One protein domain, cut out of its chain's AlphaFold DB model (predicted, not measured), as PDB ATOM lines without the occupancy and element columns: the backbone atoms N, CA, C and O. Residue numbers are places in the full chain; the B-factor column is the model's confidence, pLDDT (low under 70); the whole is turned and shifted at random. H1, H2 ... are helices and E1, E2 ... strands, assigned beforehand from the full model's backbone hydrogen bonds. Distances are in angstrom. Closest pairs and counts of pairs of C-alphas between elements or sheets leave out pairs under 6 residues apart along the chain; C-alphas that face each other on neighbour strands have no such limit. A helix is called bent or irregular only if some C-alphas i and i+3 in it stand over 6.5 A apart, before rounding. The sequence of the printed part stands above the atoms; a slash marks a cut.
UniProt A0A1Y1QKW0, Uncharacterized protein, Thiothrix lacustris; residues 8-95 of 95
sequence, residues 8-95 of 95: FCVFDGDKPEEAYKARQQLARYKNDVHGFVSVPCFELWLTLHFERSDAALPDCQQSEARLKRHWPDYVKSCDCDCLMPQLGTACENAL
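This is residues 8 to 95 of the 95 residues of an uncharacterized protein of Thiothrix lacustris (UniProt A0A1Y1QKW0). The model has two lobes set end to end along its longest axis: in one, two parallel strands, E1 and E2, lie side by side with helix H1 running back over one face of them; in the other, short H2 lies between H3 and H4, with one long link, residues 48 to 59, looping out from H2 to H3. The printed part has 88 residues with four named helices and two named strands, in the order E1, H1, E2, H2, H3, H4. The sheet is E1, E2, parallel, and the class is mixed, helices and strands. The whole is only just compact, close to loose, with a radius of gyration of the C-alphas of 14.3 A, and only just elongated, with spans of 40 by 26 by 25 A.

E1 is residues 8 to 12, 13.4 A long, with C-alpha 8 at (-22.232, 9.235, -85.925). H1 is residues 16 to 29, 20.7 A long; it is neither bent nor irregular, but only just: C-alphas 25 and 28 are 6.3 A apart. E2 is residues 33 to 38, 16.2 A long. H2, residues 43 to 47, is 6.1 A long, with C-alpha 43 at (-7.040, 19.527, -87.565). H3, residues 60 to 70, is 16.2 A long. H4, residues 81 to 93, is 18.7 A long and ends at C-alpha 93 at (-8.622, 14.968, -100.660); it is irregular, with C-alphas 85 and 88 at 7.7 A.

E1 and E2 are parallel neighbours at 30 degrees; N 9 and O 34 are within hydrogen-bond range at 2.8 A, as are N 11 and O 36 at 2.9 A. E1, H1 and E2 form a strand-helix-strand unit, two parallel neighbour strands with a helix between them in the chain, and its crossover is right-handed. The closest C-alphas of H1 and E2 are those of Arg 23 and Gly 35, 6.4 A apart; those of E1 and H1 are Phe 11 and Ala 19, 5.9 A apart. H2 and H3 touch, the closest C-alphas being those of Thr 47 and Leu 67, 5.1 A apart. H2 and H4 only just touch, with 3 pairs of C-alphas within 8 A, the closest those of Trp 45 and Ala 90 at 7.6 A. H3 and H4 are apart, and H1 is apart from H2, H3 and H4. Every O i to N i+4 pair is within hydrogen-bond range in H2, against 8 of 10 in H1, 5 of 7 in H3 and 4 of 9 in H4, where 8 of 10 O i to N i+3 pairs are within range.

The two C-alphas farthest apart, those of Arg 28 and Arg 69, are 40.9 A from each other. The printed part has no cut and ends at residue 95, the chain's last residue. The link from H2 to H3, residues 48 to 59, is long; that from H3 to H4 is short but not tight, and the other three are tight. The mean pLDDT of the printed part is 90.5, and no printed residue is under 70.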
ATOM      1  N   PHE A   8     -23.680   9.399 -85.880       89.50
ATOM      2  CA  PHE A   8     -22.232   9.235 -85.925       89.50
ATOM      3  C   PHE A   8     -21.596  10.257 -84.984       89.50
ATOM      4  O   PHE A   8     -21.839  11.454 -85.109       89.50
ATOM      5  N   CYS A   9     -20.799   9.782 -84.030       88.94
ATOM      6  CA  CYS A   9     -20.062  10.613 -83.086       88.94
ATOM      7  C   CYS A   9     -18.570  10.450 -83.348       88.94
ATOM      8  O   CYS A   9     -18.055   9.334 -83.283       88.94
ATOM      9  N   VAL A  10     -17.872  11.548 -83.616       88.19
ATOM     10  CA  VAL A  10     -16.415  11.548 -83.765       88.19
ATOM     11  C   VAL A  10     -15.806  12.188 -82.525       88.19
ATOM     12  O   VAL A  10     -16.262  13.242 -82.085       88.19
ATOM     13  N   PHE A  11     -14.803  11.536 -81.949       88.31
ATOM     14  CA  PHE A  11     -14.046  12.025 -80.802       88.31
ATOM     15  C   PHE A  11     -12.661  12.479 -81.238       88.31
ATOM     16  O   PHE A  11     -12.065  11.856 -82.120       88.31
ATOM     17  N   ASP A  12     -12.143  13.516 -80.587       86.75
ATOM     18  CA  ASP A  12     -10.746  13.906 -80.749       86.75
ATOM     19  C   ASP A  12      -9.830  12.796 -80.204       86.75
ATOM     20  O   ASP A  12     -10.087  12.217 -79.142       86.75
ATOM     21  N   GLY A  13      -8.801  12.449 -80.971       84.31
ATOM     22  CA  GLY A  13      -7.799  11.453 -80.609       84.31
ATOM     23  C   GLY A  13      -6.698  12.009 -79.713       84.31
ATOM     24  O   GLY A  13      -5.962  11.217 -79.123       84.31
ATOM     25  N   ASP A  14      -6.617  13.336 -79.552       84.19
ATOM     26  CA  ASP A  14      -5.596  14.006 -78.741       84.19
ATOM     27  C   ASP A  14      -5.707  13.704 -77.234       84.19
ATOM     28  O   ASP A  14      -4.749  13.893 -76.480       84.19
ATOM     29  N   LYS A  15      -6.847  13.149 -76.801       84.81
ATOM     30  CA  LYS A  15      -7.122  12.727 -75.422       84.81
ATOM     31  C   LYS A  15      -7.624  11.280 -75.358       84.81
ATOM     32  O   LYS A  15      -8.820  11.032 -75.165       84.81
ATOM     33  N   PRO A  16      -6.723  10.286 -75.456       82.62
ATOM     34  CA  PRO A  16      -7.101   8.879 -75.589       82.62
ATOM     35  C   PRO A  16      -7.927   8.344 -74.409       82.62
ATOM     36  O   PRO A  16      -8.847   7.550 -74.613       82.62
ATOM     37  N   GLU A  17      -7.665   8.799 -73.180       88.69
ATOM     38  CA  GLU A  17      -8.461   8.401 -72.011       88.69
ATOM     39  C   GLU A  17      -9.900   8.931 -72.060       88.69
ATOM     40  O   GLU A  17     -10.838   8.224 -71.679       88.69
ATOM     41  N   GLU A  18     -10.094  10.167 -72.528       87.62
ATOM     42  CA  GLU A  18     -11.422  10.770 -72.673       87.62
ATOM     43  C   GLU A  18     -12.199  10.086 -73.802       87.62
ATOM     44  O   GLU A  18     -13.349   9.688 -73.598       87.62
ATOM     45  N   ALA A  19     -11.554   9.839 -74.948       84.81
ATOM     46  CA  ALA A  19     -12.143   9.102 -76.066       84.81
ATOM     47  C   ALA A  19     -12.563   7.677 -75.662       84.81
ATOM     48  O   ALA A  19     -13.637   7.200 -76.043       84.81
ATOM     49  N   TYR A  20     -11.755   6.999 -74.842       86.50
ATOM     50  CA  TYR A  20     -12.092   5.686 -74.297       86.50
ATOM     51  C   TYR A  20     -13.315   5.739 -73.371       86.50
ATOM     52  O   TYR A  20     -14.255   4.959 -73.552       86.50
ATOM     53  N   LYS A  21     -13.358   6.689 -72.427       89.56
ATOM     54  CA  LYS A  21     -14.521   6.898 -71.545       89.56
ATOM     55  C   LYS A  21     -15.786   7.200 -72.351       89.56
ATOM     56  O   LYS A  21     -16.838   6.625 -72.075       89.56
ATOM     57  N   ALA A  22     -15.687   8.043 -73.376       86.69
ATOM     58  CA  ALA A  22     -16.812   8.370 -74.244       86.69
ATOM     59  C   ALA A  22     -17.314   7.139 -75.017       86.69
ATOM     60  O   ALA A  22     -18.515   6.868 -75.034       86.69
ATOM     61  N   ARG A  23     -16.410   6.317 -75.569       84.38
ATOM     62  CA  ARG A  23     -16.771   5.033 -76.198       84.38
ATOM     63  C   ARG A  23     -17.473   4.076 -75.236       84.38
ATOM     64  O   ARG A  23     -18.458   3.455 -75.628       84.38
ATOM     65  N   GLN A  24     -17.022   3.972 -73.985       88.31
ATOM     66  CA  GLN A  24     -17.715   3.157 -72.982       88.31
ATOM     67  C   GLN A  24     -19.137   3.664 -72.720       88.31
ATOM     68  O   GLN A  24     -20.070   2.869 -72.634       88.31
ATOM     69  N   GLN A  25     -19.325   4.984 -72.649       88.25
ATOM     70  CA  GLN A  25     -20.655   5.575 -72.496       88.25
ATOM     71  C   GLN A  25     -21.550   5.309 -73.709       88.25
ATOM     72  O   GLN A  25     -22.754   5.133 -73.532       88.25
ATOM     73  N   LEU A  26     -20.988   5.234 -74.921       88.12
ATOM     74  CA  LEU A  26     -21.753   4.926 -76.129       88.12
ATOM     75  C   LEU A  26     -22.327   3.505 -76.145       88.12
ATOM     76  O   LEU A  26     -23.373   3.295 -76.754       88.12
ATOM     77  N   ALA A  27     -21.717   2.549 -75.435       84.75
ATOM     78  CA  ALA A  27     -22.163   1.154 -75.418       84.75
ATOM     79  C   ALA A  27     -23.640   0.989 -75.000       84.75
ATOM     80  O   ALA A  27     -24.316   0.059 -75.442       84.75
ATOM     81  N   ARG A  28     -24.180   1.926 -74.204       89.12
ATOM     82  CA  ARG A  28     -25.597   1.928 -73.795       89.12
ATOM     83  C   ARG A  28     -26.576   2.175 -74.949       89.12
ATOM     84  O   ARG A  28     -27.740   1.804 -74.831       89.12
ATOM     85  N   TYR A  29     -26.114   2.767 -76.050       87.00
ATOM     86  CA  TYR A  29     -26.923   3.096 -77.229       87.00
ATOM     87  C   TYR A  29     -26.842   2.043 -78.343       87.00
ATOM     88  O   TYR A  29     -27.395   2.243 -79.422       87.00
ATOM     89  N   LYS A  30     -26.192   0.899 -78.084       80.31
ATOM     90  CA  LYS A  30     -26.125  -0.250 -79.001       80.31
ATOM     91  C   LYS A  30     -25.753   0.177 -80.434       80.31
ATOM     92  O   LYS A  30     -24.697   0.757 -80.639       80.31
ATOM     93  N   ASN A  31     -26.615  -0.120 -81.408       79.50
ATOM     94  CA  ASN A  31     -26.392   0.117 -82.837       79.50
ATOM     95  C   ASN A  31     -27.043   1.415 -83.342       79.50
ATOM     96  O   ASN A  31     -27.184   1.576 -84.552       79.50
ATOM     97  N   ASP A  32     -27.498   2.286 -82.441       84.94
ATOM     98  CA  ASP A  32     -28.151   3.544 -82.815       84.94
ATOM     99  C   ASP A  32     -27.145   4.708 -82.863       84.94
ATOM    100  O   ASP A  32     -27.355   5.692 -83.578       84.94
ATOM    101  N   VAL A  33     -26.019   4.579 -82.144       88.69
ATOM    102  CA  VAL A  33     -24.929   5.562 -82.114       88.69
ATOM    103  C   VAL A  33     -23.591   4.886 -82.405       88.69
ATOM    104  O   VAL A  33     -23.190   3.951 -81.715       88.69
ATOM    105  N   HIS A  34     -22.873   5.392 -83.404       87.56
ATOM    106  CA  HIS A  34     -21.594   4.861 -83.865       87.56
ATOM    107  C   HIS A  34     -20.456   5.829 -83.530       87.56
ATOM    108  O   HIS A  34     -20.445   6.967 -83.996       87.56
ATOM    109  N   GLY A  35     -19.496   5.375 -82.722       88.31
ATOM    110  CA  GLY A  35     -18.355   6.178 -82.277       88.31
ATOM    111  C   GLY A  35     -17.084   5.953 -83.099       88.31
ATOM    112  O   GLY A  35     -16.596   4.827 -83.189       88.31
ATOM    113  N   PHE A  36     -16.486   7.030 -83.599       88.56
ATOM    114  CA  PHE A  36     -15.208   7.059 -84.314       88.56
ATOM    115  C   PHE A  36     -14.213   7.944 -83.563       88.56
ATOM    116  O   PHE A  36     -14.613   8.809 -82.790       88.56
ATOM    117  N   VAL A  37     -12.915   7.719 -83.758       88.06
ATOM    118  CA  VAL A  37     -11.863   8.573 -83.181       88.06
ATOM    119  C   VAL A  37     -11.082   9.179 -84.335       88.06
ATOM    120  O   VAL A  37     -10.654   8.451 -85.228       88.06
ATOM    121  N   SER A  38     -10.931  10.499 -84.315       88.62
ATOM    122  CA  SER A  38     -10.097  11.244 -85.247       88.62
ATOM    123  C   SER A  38      -8.651  11.180 -84.782       88.62
ATOM    124  O   SER A  38      -8.322  11.774 -83.764       88.62
ATOM    125  N   VAL A  39      -7.792  10.459 -85.499       87.88
ATOM    126  CA  VAL A  39      -6.378  10.301 -85.130       87.88
ATOM    127  C   VAL A  39      -5.496  10.984 -86.186       87.88
ATOM    128  O   VAL A  39      -5.661  10.672 -87.366       87.88
ATOM    129  N   PRO A  40      -4.562  11.878 -85.795       85.44
ATOM    130  CA  PRO A  40      -4.247  12.251 -84.410       85.44
ATOM    131  C   PRO A  40      -5.279  13.191 -83.764       85.44
ATOM    132  O   PRO A  40      -5.551  13.034 -82.579       85.44
ATOM    133  N   CYS A  41      -5.865  14.119 -84.524       91.62
ATOM    134  CA  CYS A  41      -6.811  15.123 -84.026       91.62
ATOM    135  C   CYS A  41      -7.725  15.658 -85.141       91.62
ATOM    136  O   CYS A  41      -7.670  15.170 -86.275       91.62
ATOM    137  N   PHE A  42      -8.604  16.622 -84.847       92.00
ATOM    138  CA  PHE A  42      -9.547  17.160 -85.839       92.00
ATOM    139  C   PHE A  42      -8.905  18.031 -86.922       92.00
ATOM    140  O   PHE A  42      -9.423  18.091 -88.037       92.00
ATOM    141  N   GLU A  43      -7.765  18.658 -86.633       93.38
ATOM    142  CA  GLU A  43      -7.040  19.527 -87.565       93.38
ATOM    143  C   GLU A  43      -6.646  18.806 -88.862       93.38
ATOM    144  O   GLU A  43      -6.505  19.449 -89.906       93.38
ATOM    145  N   LEU A  44      -6.548  17.471 -88.832       91.75
ATOM    146  CA  LEU A  44      -6.409  16.649 -90.031       91.75
ATOM    147  C   LEU A  44      -7.557  16.904 -91.021       91.75
ATOM    148  O   LEU A  44      -7.301  17.222 -92.178       91.75
ATOM    149  N   TRP A  45      -8.812  16.817 -90.573       91.81
ATOM    150  CA  TRP A  45      -9.991  17.005 -91.430       91.81
ATOM    151  C   TRP A  45     -10.103  18.435 -91.952       91.81
ATOM    152  O   TRP A  45     -10.519  18.657 -93.089       91.81
ATOM    153  N   LEU A  46      -9.706  19.415 -91.139       94.69
ATOM    154  CA  LEU A  46      -9.692  20.818 -91.555       94.69
ATOM    155  C   LEU A  46      -8.651  21.044 -92.658       94.69
ATOM    156  O   LEU A  46      -8.948  21.692 -93.657       94.69
ATOM    157  N   THR A  47      -7.472  20.430 -92.529       94.94
ATOM    158  CA  THR A  47      -6.383  20.519 -93.516       94.94
ATOM    159  C   THR A  47      -6.808  20.010 -94.898       94.94
ATOM    160  O   THR A  47      -6.418  20.597 -95.909       94.94
ATOM    161  N   LEU A  48      -7.677  18.992 -94.956       95.12
ATOM    162  CA  LEU A  48      -8.172  18.430 -96.220       95.12
ATOM    163  C   LEU A  48      -8.936  19.442 -97.085       95.12
ATOM    164  O   LEU A  48      -8.996  19.264 -98.296       95.12
ATOM    165  N   HIS A  49      -9.459  20.536 -96.525       97.00
ATOM    166  CA  HIS A  49     -10.102  21.599 -97.314       97.00
ATOM    167  C   HIS A  49      -9.113  22.378 -98.198       97.00
ATOM    168  O   HIS A  49      -9.526  23.061 -99.136       97.00
ATOM    169  N   PHE A  50      -7.814  22.275 -97.908       96.31
ATOM    170  CA  PHE A  50      -6.754  23.008 -98.596       96.31
ATOM    171  C   PHE A  50      -5.794  22.084 -99.342       96.31
ATOM    172  O   PHE A  50      -5.276  22.457-100.393       96.31
ATOM    173  N   GLU A  51      -5.550  20.880 -98.822       94.69
ATOM    174  CA  GLU A  51      -4.553  19.980 -99.394       94.69
ATOM    175  C   GLU A  51      -4.851  18.495 -99.164       94.69
ATOM    176  O   GLU A  51      -5.323  18.072 -98.109       94.69
ATOM    177  N   ARG A  52      -4.480  17.678-100.154       94.12
ATOM    178  CA  ARG A  52      -4.340  16.232 -99.992       94.12
ATOM    179  C   ARG A  52      -3.040  15.926 -99.261       94.12
ATOM    180  O   ARG A  52      -2.001  16.526 -99.542       94.12
ATOM    181  N   SER A  53      -3.070  14.938 -98.373       82.94
ATOM    182  CA  SER A  53      -1.868  14.457 -97.708       82.94
ATOM    183  C   SER A  53      -1.894  12.959 -97.469       82.94
ATOM    184  O   SER A  53      -2.639  12.488 -96.621       82.94
ATOM    185  N   ASP A  54      -0.940  12.257 -98.074       83.81
ATOM    186  CA  ASP A  54      -0.630  10.866 -97.722       83.81
ATOM    187  C   ASP A  54       0.498  10.778 -96.668       83.81
ATOM    188  O   ASP A  54       0.910   9.695 -96.253       83.81
ATOM    189  N   ALA A  55       1.042  11.924 -96.239       82.94
ATOM    190  CA  ALA A  55       2.117  11.977 -95.256       82.94
ATOM    191  C   ALA A  55       1.609  11.631 -93.851       82.94
ATOM    192  O   ALA A  55       0.578  12.143 -93.407       82.94
ATOM    193  N   ALA A  56       2.383  10.819 -93.128       82.12
ATOM    194  CA  ALA A  56       2.119  10.525 -91.729       82.12
ATOM    195  C   ALA A  56       2.172  11.814 -90.894       82.12
ATOM    196  O   ALA A  56       3.147  12.564 -90.952       82.12
ATOM    197  N   LEU A  57       1.126  12.045 -90.102       84.44
ATOM    198  CA  LEU A  57       1.070  13.101 -89.097       84.44
ATOM    199  C   LEU A  57       1.262  12.451 -87.721       84.44
ATOM    200  O   LEU A  57       0.346  11.780 -87.246       84.44
ATOM    201  N   PRO A  58       2.454  12.578 -87.104       84.12
ATOM    202  CA  PRO A  58       2.799  11.805 -85.909       84.12
ATOM    203  C   PRO A  58       2.007  12.222 -84.673       84.12
ATOM    204  O   PRO A  58       1.786  11.412 -83.777       84.12
ATOM    205  N   ASP A  59       1.620  13.496 -84.614       90.38
ATOM    206  CA  ASP A  59       1.002  14.101 -83.446       90.38
ATOM    207  C   ASP A  59       0.096  15.289 -83.817       90.38
ATOM    208  O   ASP A  59       0.033  15.765 -84.962       90.38
ATOM    209  N   CYS A  60      -0.634  15.760 -82.809       91.94
ATOM    210  CA  CYS A  60      -1.588  16.855 -82.928       91.94
ATOM    211  C   CYS A  60      -0.899  18.194 -83.224       91.94
ATOM    212  O   CYS A  60      -1.438  19.009 -83.967       91.94
ATOM    213  N   GLN A  61       0.309  18.412 -82.692       93.06
ATOM    214  CA  GLN A  61       1.048  19.664 -82.865       93.06
ATOM    215  C   GLN A  61       1.473  19.855 -84.323       93.06
ATOM    216  O   GLN A  61       1.351  20.949 -84.871       93.06
ATOM    217  N   GLN A  62       1.940  18.793 -84.978       93.00
ATOM    218  CA  GLN A  62       2.299  18.817 -86.392       93.00
ATOM    219  C   GLN A  62       1.069  18.959 -87.289       93.00
ATOM    220  O   GLN A  62       1.138  19.657 -88.300       93.00
ATOM    221  N   SER A  63      -0.057  18.354 -86.903       93.00
ATOM    222  CA  SER A  63      -1.333  18.517 -87.612       93.00
ATOM    223  C   SER A  63      -1.822  19.967 -87.553       93.00
ATOM    224  O   SER A  63      -2.130  20.559 -88.586       93.00
ATOM    225  N   GLU A  64      -1.794  20.586 -86.371       94.62
ATOM    226  CA  GLU A  64      -2.158  21.995 -86.191       94.62
ATOM    227  C   GLU A  64      -1.189  22.939 -86.919       94.62
ATOM    228  O   GLU A  64      -1.616  23.854 -87.624       94.62
ATOM    229  N   ALA A  65       0.122  22.704 -86.808       94.44
ATOM    230  CA  ALA A  65       1.127  23.508 -87.500       94.44
ATOM    231  C   ALA A  65       0.962  23.452 -89.024       94.44
ATOM    232  O   ALA A  65       1.256  24.427 -89.716       94.44
ATOM    233  N   ARG A  66       0.499  22.317 -89.554       94.88
ATOM    234  CA  ARG A  66       0.228  22.137 -90.977       94.88
ATOM    235  C   ARG A  66      -1.021  22.887 -91.419       94.88
ATOM    236  O   ARG A  66      -0.938  23.633 -92.391       94.88
ATOM    237  N   LEU A  67      -2.114  22.777 -90.665       95.06
ATOM    238  CA  LEU A  67      -3.324  23.568 -90.893       95.06
ATOM    239  C   LEU A  67      -3.012  25.070 -90.907       95.06
ATOM    240  O   LEU A  67      -3.417  25.784 -91.823       95.06
ATOM    241  N   LYS A  68      -2.206  25.538 -89.946       96.56
ATOM    242  CA  LYS A  68      -1.809  26.949 -89.819       96.56
ATOM    243  C   LYS A  68      -0.996  27.503 -90.991       96.56
ATOM    244  O   LYS A  68      -0.862  28.715 -91.107       96.56
ATOM    245  N   ARG A  69      -0.478  26.663 -91.893       96.31
ATOM    246  CA  ARG A  69       0.137  27.141 -93.148       96.31
ATOM    247  C   ARG A  69      -0.901  27.680 -94.128       96.31
ATOM    248  O   ARG A  69      -0.591  28.599 -94.877       96.31
ATOM    249  N   HIS A  70      -2.108  27.118 -94.104       95.75
ATOM    250  CA  HIS A  70      -3.236  27.525 -94.947       95.75
ATOM    251  C   HIS A  70      -4.170  28.490 -94.222       95.75
ATOM    252  O   HIS A  70      -4.741  29.383 -94.841       95.75
ATOM    253  N   TRP A  71      -4.278  28.344 -92.899       95.75
ATOM    254  CA  TRP A  71      -5.100  29.184 -92.036       95.75
ATOM    255  C   TRP A  71      -4.292  29.702 -90.830       95.75
ATOM    256  O   TRP A  71      -4.418  29.168 -89.726       95.75
ATOM    257  N   PRO A  72      -3.461  30.746 -91.012       96.19
ATOM    258  CA  PRO A  72      -2.552  31.245 -89.971       96.19
ATOM    259  C   PRO A  72      -3.233  31.635 -88.656       96.19
ATOM    260  O   PRO A  72      -2.703  31.352 -87.583       96.19
ATOM    261  N   ASP A  73      -4.432  32.212 -88.744       94.50
ATOM    262  CA  ASP A  73      -5.209  32.675 -87.588       94.50
ATOM    263  C   ASP A  73      -6.107  31.583 -86.976       94.50
ATOM    264  O   ASP A  73      -6.982  31.883 -86.163       94.50
ATOM    265  N   TYR A  74      -5.923  30.312 -87.360       95.38
ATOM    266  CA  TYR A  74      -6.682  29.204 -86.788       95.38
ATOM    267  C   TYR A  74      -6.495  29.134 -85.268       95.38
ATOM    268  O   TYR A  74      -5.373  29.065 -84.745       95.38
ATOM    269  N   VAL A  75      -7.623  29.070 -84.565       94.12
ATOM    270  CA  VAL A  75      -7.712  28.791 -83.134       94.12
ATOM    271  C   VAL A  75      -8.795  27.746 -82.907       94.12
ATOM    272  O   VAL A  75      -9.815  27.738 -83.594       94.12
ATOM    273  N   LYS A  76      -8.602  26.860 -81.926       90.44
ATOM    274  CA  LYS A  76      -9.632  25.876 -81.570       90.44
ATOM    275  C   LYS A  76     -10.935  26.590 -81.198       90.44
ATOM    276  O   LYS A  76     -10.912  27.651 -80.577       90.44
ATOM    277  N   SER A  77     -12.061  25.979 -81.564       89.25
ATOM    278  CA  SER A  77     -13.408  26.539 -81.363       89.25
ATOM    279  C   SER A  77     -13.701  27.824 -82.154       89.25
ATOM    280  O   SER A  77     -14.615  28.560 -81.784       89.25
ATOM    281  N   CYS A  78     -12.961  28.098 -83.233       91.31
ATOM    282  CA  CYS A  78     -13.341  29.127 -84.196       91.31
ATOM    283  C   CYS A  78     -14.544  28.696 -85.050       91.31
ATOM    284  O   CYS A  78     -14.898  27.518 -85.114       91.31
ATOM    285  N   ASP A  79     -15.149  29.671 -85.725       92.12
ATOM    286  CA  ASP A  79     -16.135  29.415 -86.769       92.12
ATOM    287  C   ASP A  79     -15.455  28.773 -87.989       92.12
ATOM    288  O   ASP A  79     -14.364  29.191 -88.384       92.12
ATOM    289  N   CYS A  80     -16.091  27.756 -88.568       90.88
ATOM    290  CA  CYS A  80     -15.607  27.011 -89.728       90.88
ATOM    291  C   CYS A  80     -16.391  27.328 -91.010       90.88
ATOM    292  O   CYS A  80     -16.166  26.673 -92.026       90.88
ATOM    293  N   ASP A  81     -17.279  28.325 -91.008       93.19
ATOM    294  CA  ASP A  81     -18.082  28.711 -92.175       93.19
ATOM    295  C   ASP A  81     -17.222  29.023 -93.411       93.19
ATOM    296  O   ASP A  81     -17.610  28.728 -94.545       93.19
ATOM    297  N   CYS A  82     -16.007  29.540 -93.205       90.56
ATOM    298  CA  CYS A  82     -15.046  29.800 -94.277       90.56
ATOM    299  C   CYS A  82     -14.582  28.532 -95.019       90.56
ATOM    300  O   CYS A  82     -14.120  28.633 -96.154       90.56
ATOM    301  N   LEU A  83     -14.722  27.347 -94.415       94.81
ATOM    302  CA  LEU A  83     -14.358  26.064 -95.018       94.81
ATOM    303  C   LEU A  83     -15.463  25.497 -95.908       94.81
ATOM    304  O   LEU A  83     -15.178  24.728 -96.825       94.81
ATOM    305  N   MET A  84     -16.719  25.879 -95.671       95.31
ATOM    306  CA  MET A  84     -17.880  25.278 -96.333       95.31
ATOM    307  C   MET A  84     -17.842  25.340 -97.869       95.31
ATOM    308  O   MET A  84     -18.218  24.346 -98.496       95.31
ATOM    309  N   PRO A  85     -17.347  26.419 -98.513       96.81
ATOM    310  CA  PRO A  85     -17.178  26.443 -99.968       96.81
ATOM    311  C   PRO A  85     -16.240  25.350-100.509       96.81
ATOM    312  O   PRO A  85     -16.411  24.910-101.641       96.81
ATOM    313  N   GLN A  86     -15.283  24.890 -99.699       96.94
ATOM    314  CA  GLN A  86     -14.249  23.914-100.067       96.94
ATOM    315  C   GLN A  86     -14.600  22.478 -99.648       96.94
ATOM    316  O   GLN A  86     -13.757  21.585 -99.729       96.94
ATOM    317  N   LEU A  87     -15.838  22.219 -99.213       96.19
ATOM    318  CA  LEU A  87     -16.242  20.898 -98.726       96.19
ATOM    319  C   LEU A  87     -16.039  19.793 -99.779       96.19
ATOM    320  O   LEU A  87     -15.610  18.693 -99.440       96.19
ATOM    321  N   GLY A  88     -16.297  20.087-101.058       97.38
ATOM    322  CA  GLY A  88     -16.044  19.144-102.155       97.38
ATOM    323  C   GLY A  88     -14.567  18.754-102.256       97.38
ATOM    324  O   GLY A  88     -14.245  17.569-102.287       97.38
ATOM    325  N   THR A  89     -13.672  19.743-102.195       97.38
ATOM    326  CA  THR A  89     -12.218  19.532-102.168       97.38
ATOM    327  C   THR A  89     -11.790  18.700-100.963       97.38
ATOM    328  O   THR A  89     -10.970  17.800-101.110       97.38
ATOM    329  N   ALA A  90     -12.379  18.933 -99.786       96.38
ATOM    330  CA  ALA A  90     -12.102  18.120 -98.605       96.38
ATOM    331  C   ALA A  90     -12.489  16.651 -98.797       96.38
ATOM    332  O   ALA A  90     -11.720  15.763 -98.426       96.38
ATOM    333  N   CYS A  91     -13.649  16.385 -99.406       95.25
ATOM    334  CA  CYS A  91     -14.060  15.025 -99.738       95.25
ATOM    335  C   CYS A  91     -13.109  14.372-100.745       95.25
ATOM    336  O   CYS A  91     -12.716  13.233-100.530       95.25
ATOM    337  N   GLU A  92     -12.714  15.077-101.805       96.50
ATOM    338  CA  GLU A  92     -11.777  14.564-102.815       96.50
ATOM    339  C   GLU A  92     -10.389  14.276-102.230       96.50
ATOM    340  O   GLU A  92      -9.785  13.248-102.533       96.50
ATOM    341  N   ASN A  93      -9.903  15.143-101.343       95.62
ATOM    342  CA  ASN A  93      -8.622  14.968-100.660       95.62
ATOM    343  C   ASN A  93      -8.638  13.819 -99.637       95.62
ATOM    344  O   ASN A  93      -7.568  13.362 -99.237       95.62
ATOM    345  N   ALA A  94      -9.822  13.351 -99.226       90.44
ATOM    346  CA  ALA A  94     -10.004  12.215 -98.323       90.44
ATOM    347  C   ALA A  94     -10.069  10.845 -99.037       90.44
ATOM    348  O   ALA A  94     -10.179   9.827 -98.349       90.44
ATOM    349  N   LEU A  95     -10.042  10.816-100.380       85.19
ATOM    350  CA  LEU A  95     -10.091   9.602-101.216       85.19
ATOM    351  C   LEU A  95      -8.698   9.049-101.549       85.19
ATOM    352  O   LEU A  95      -8.509   7.828-101.375       85.19
TER     353      LEU A  95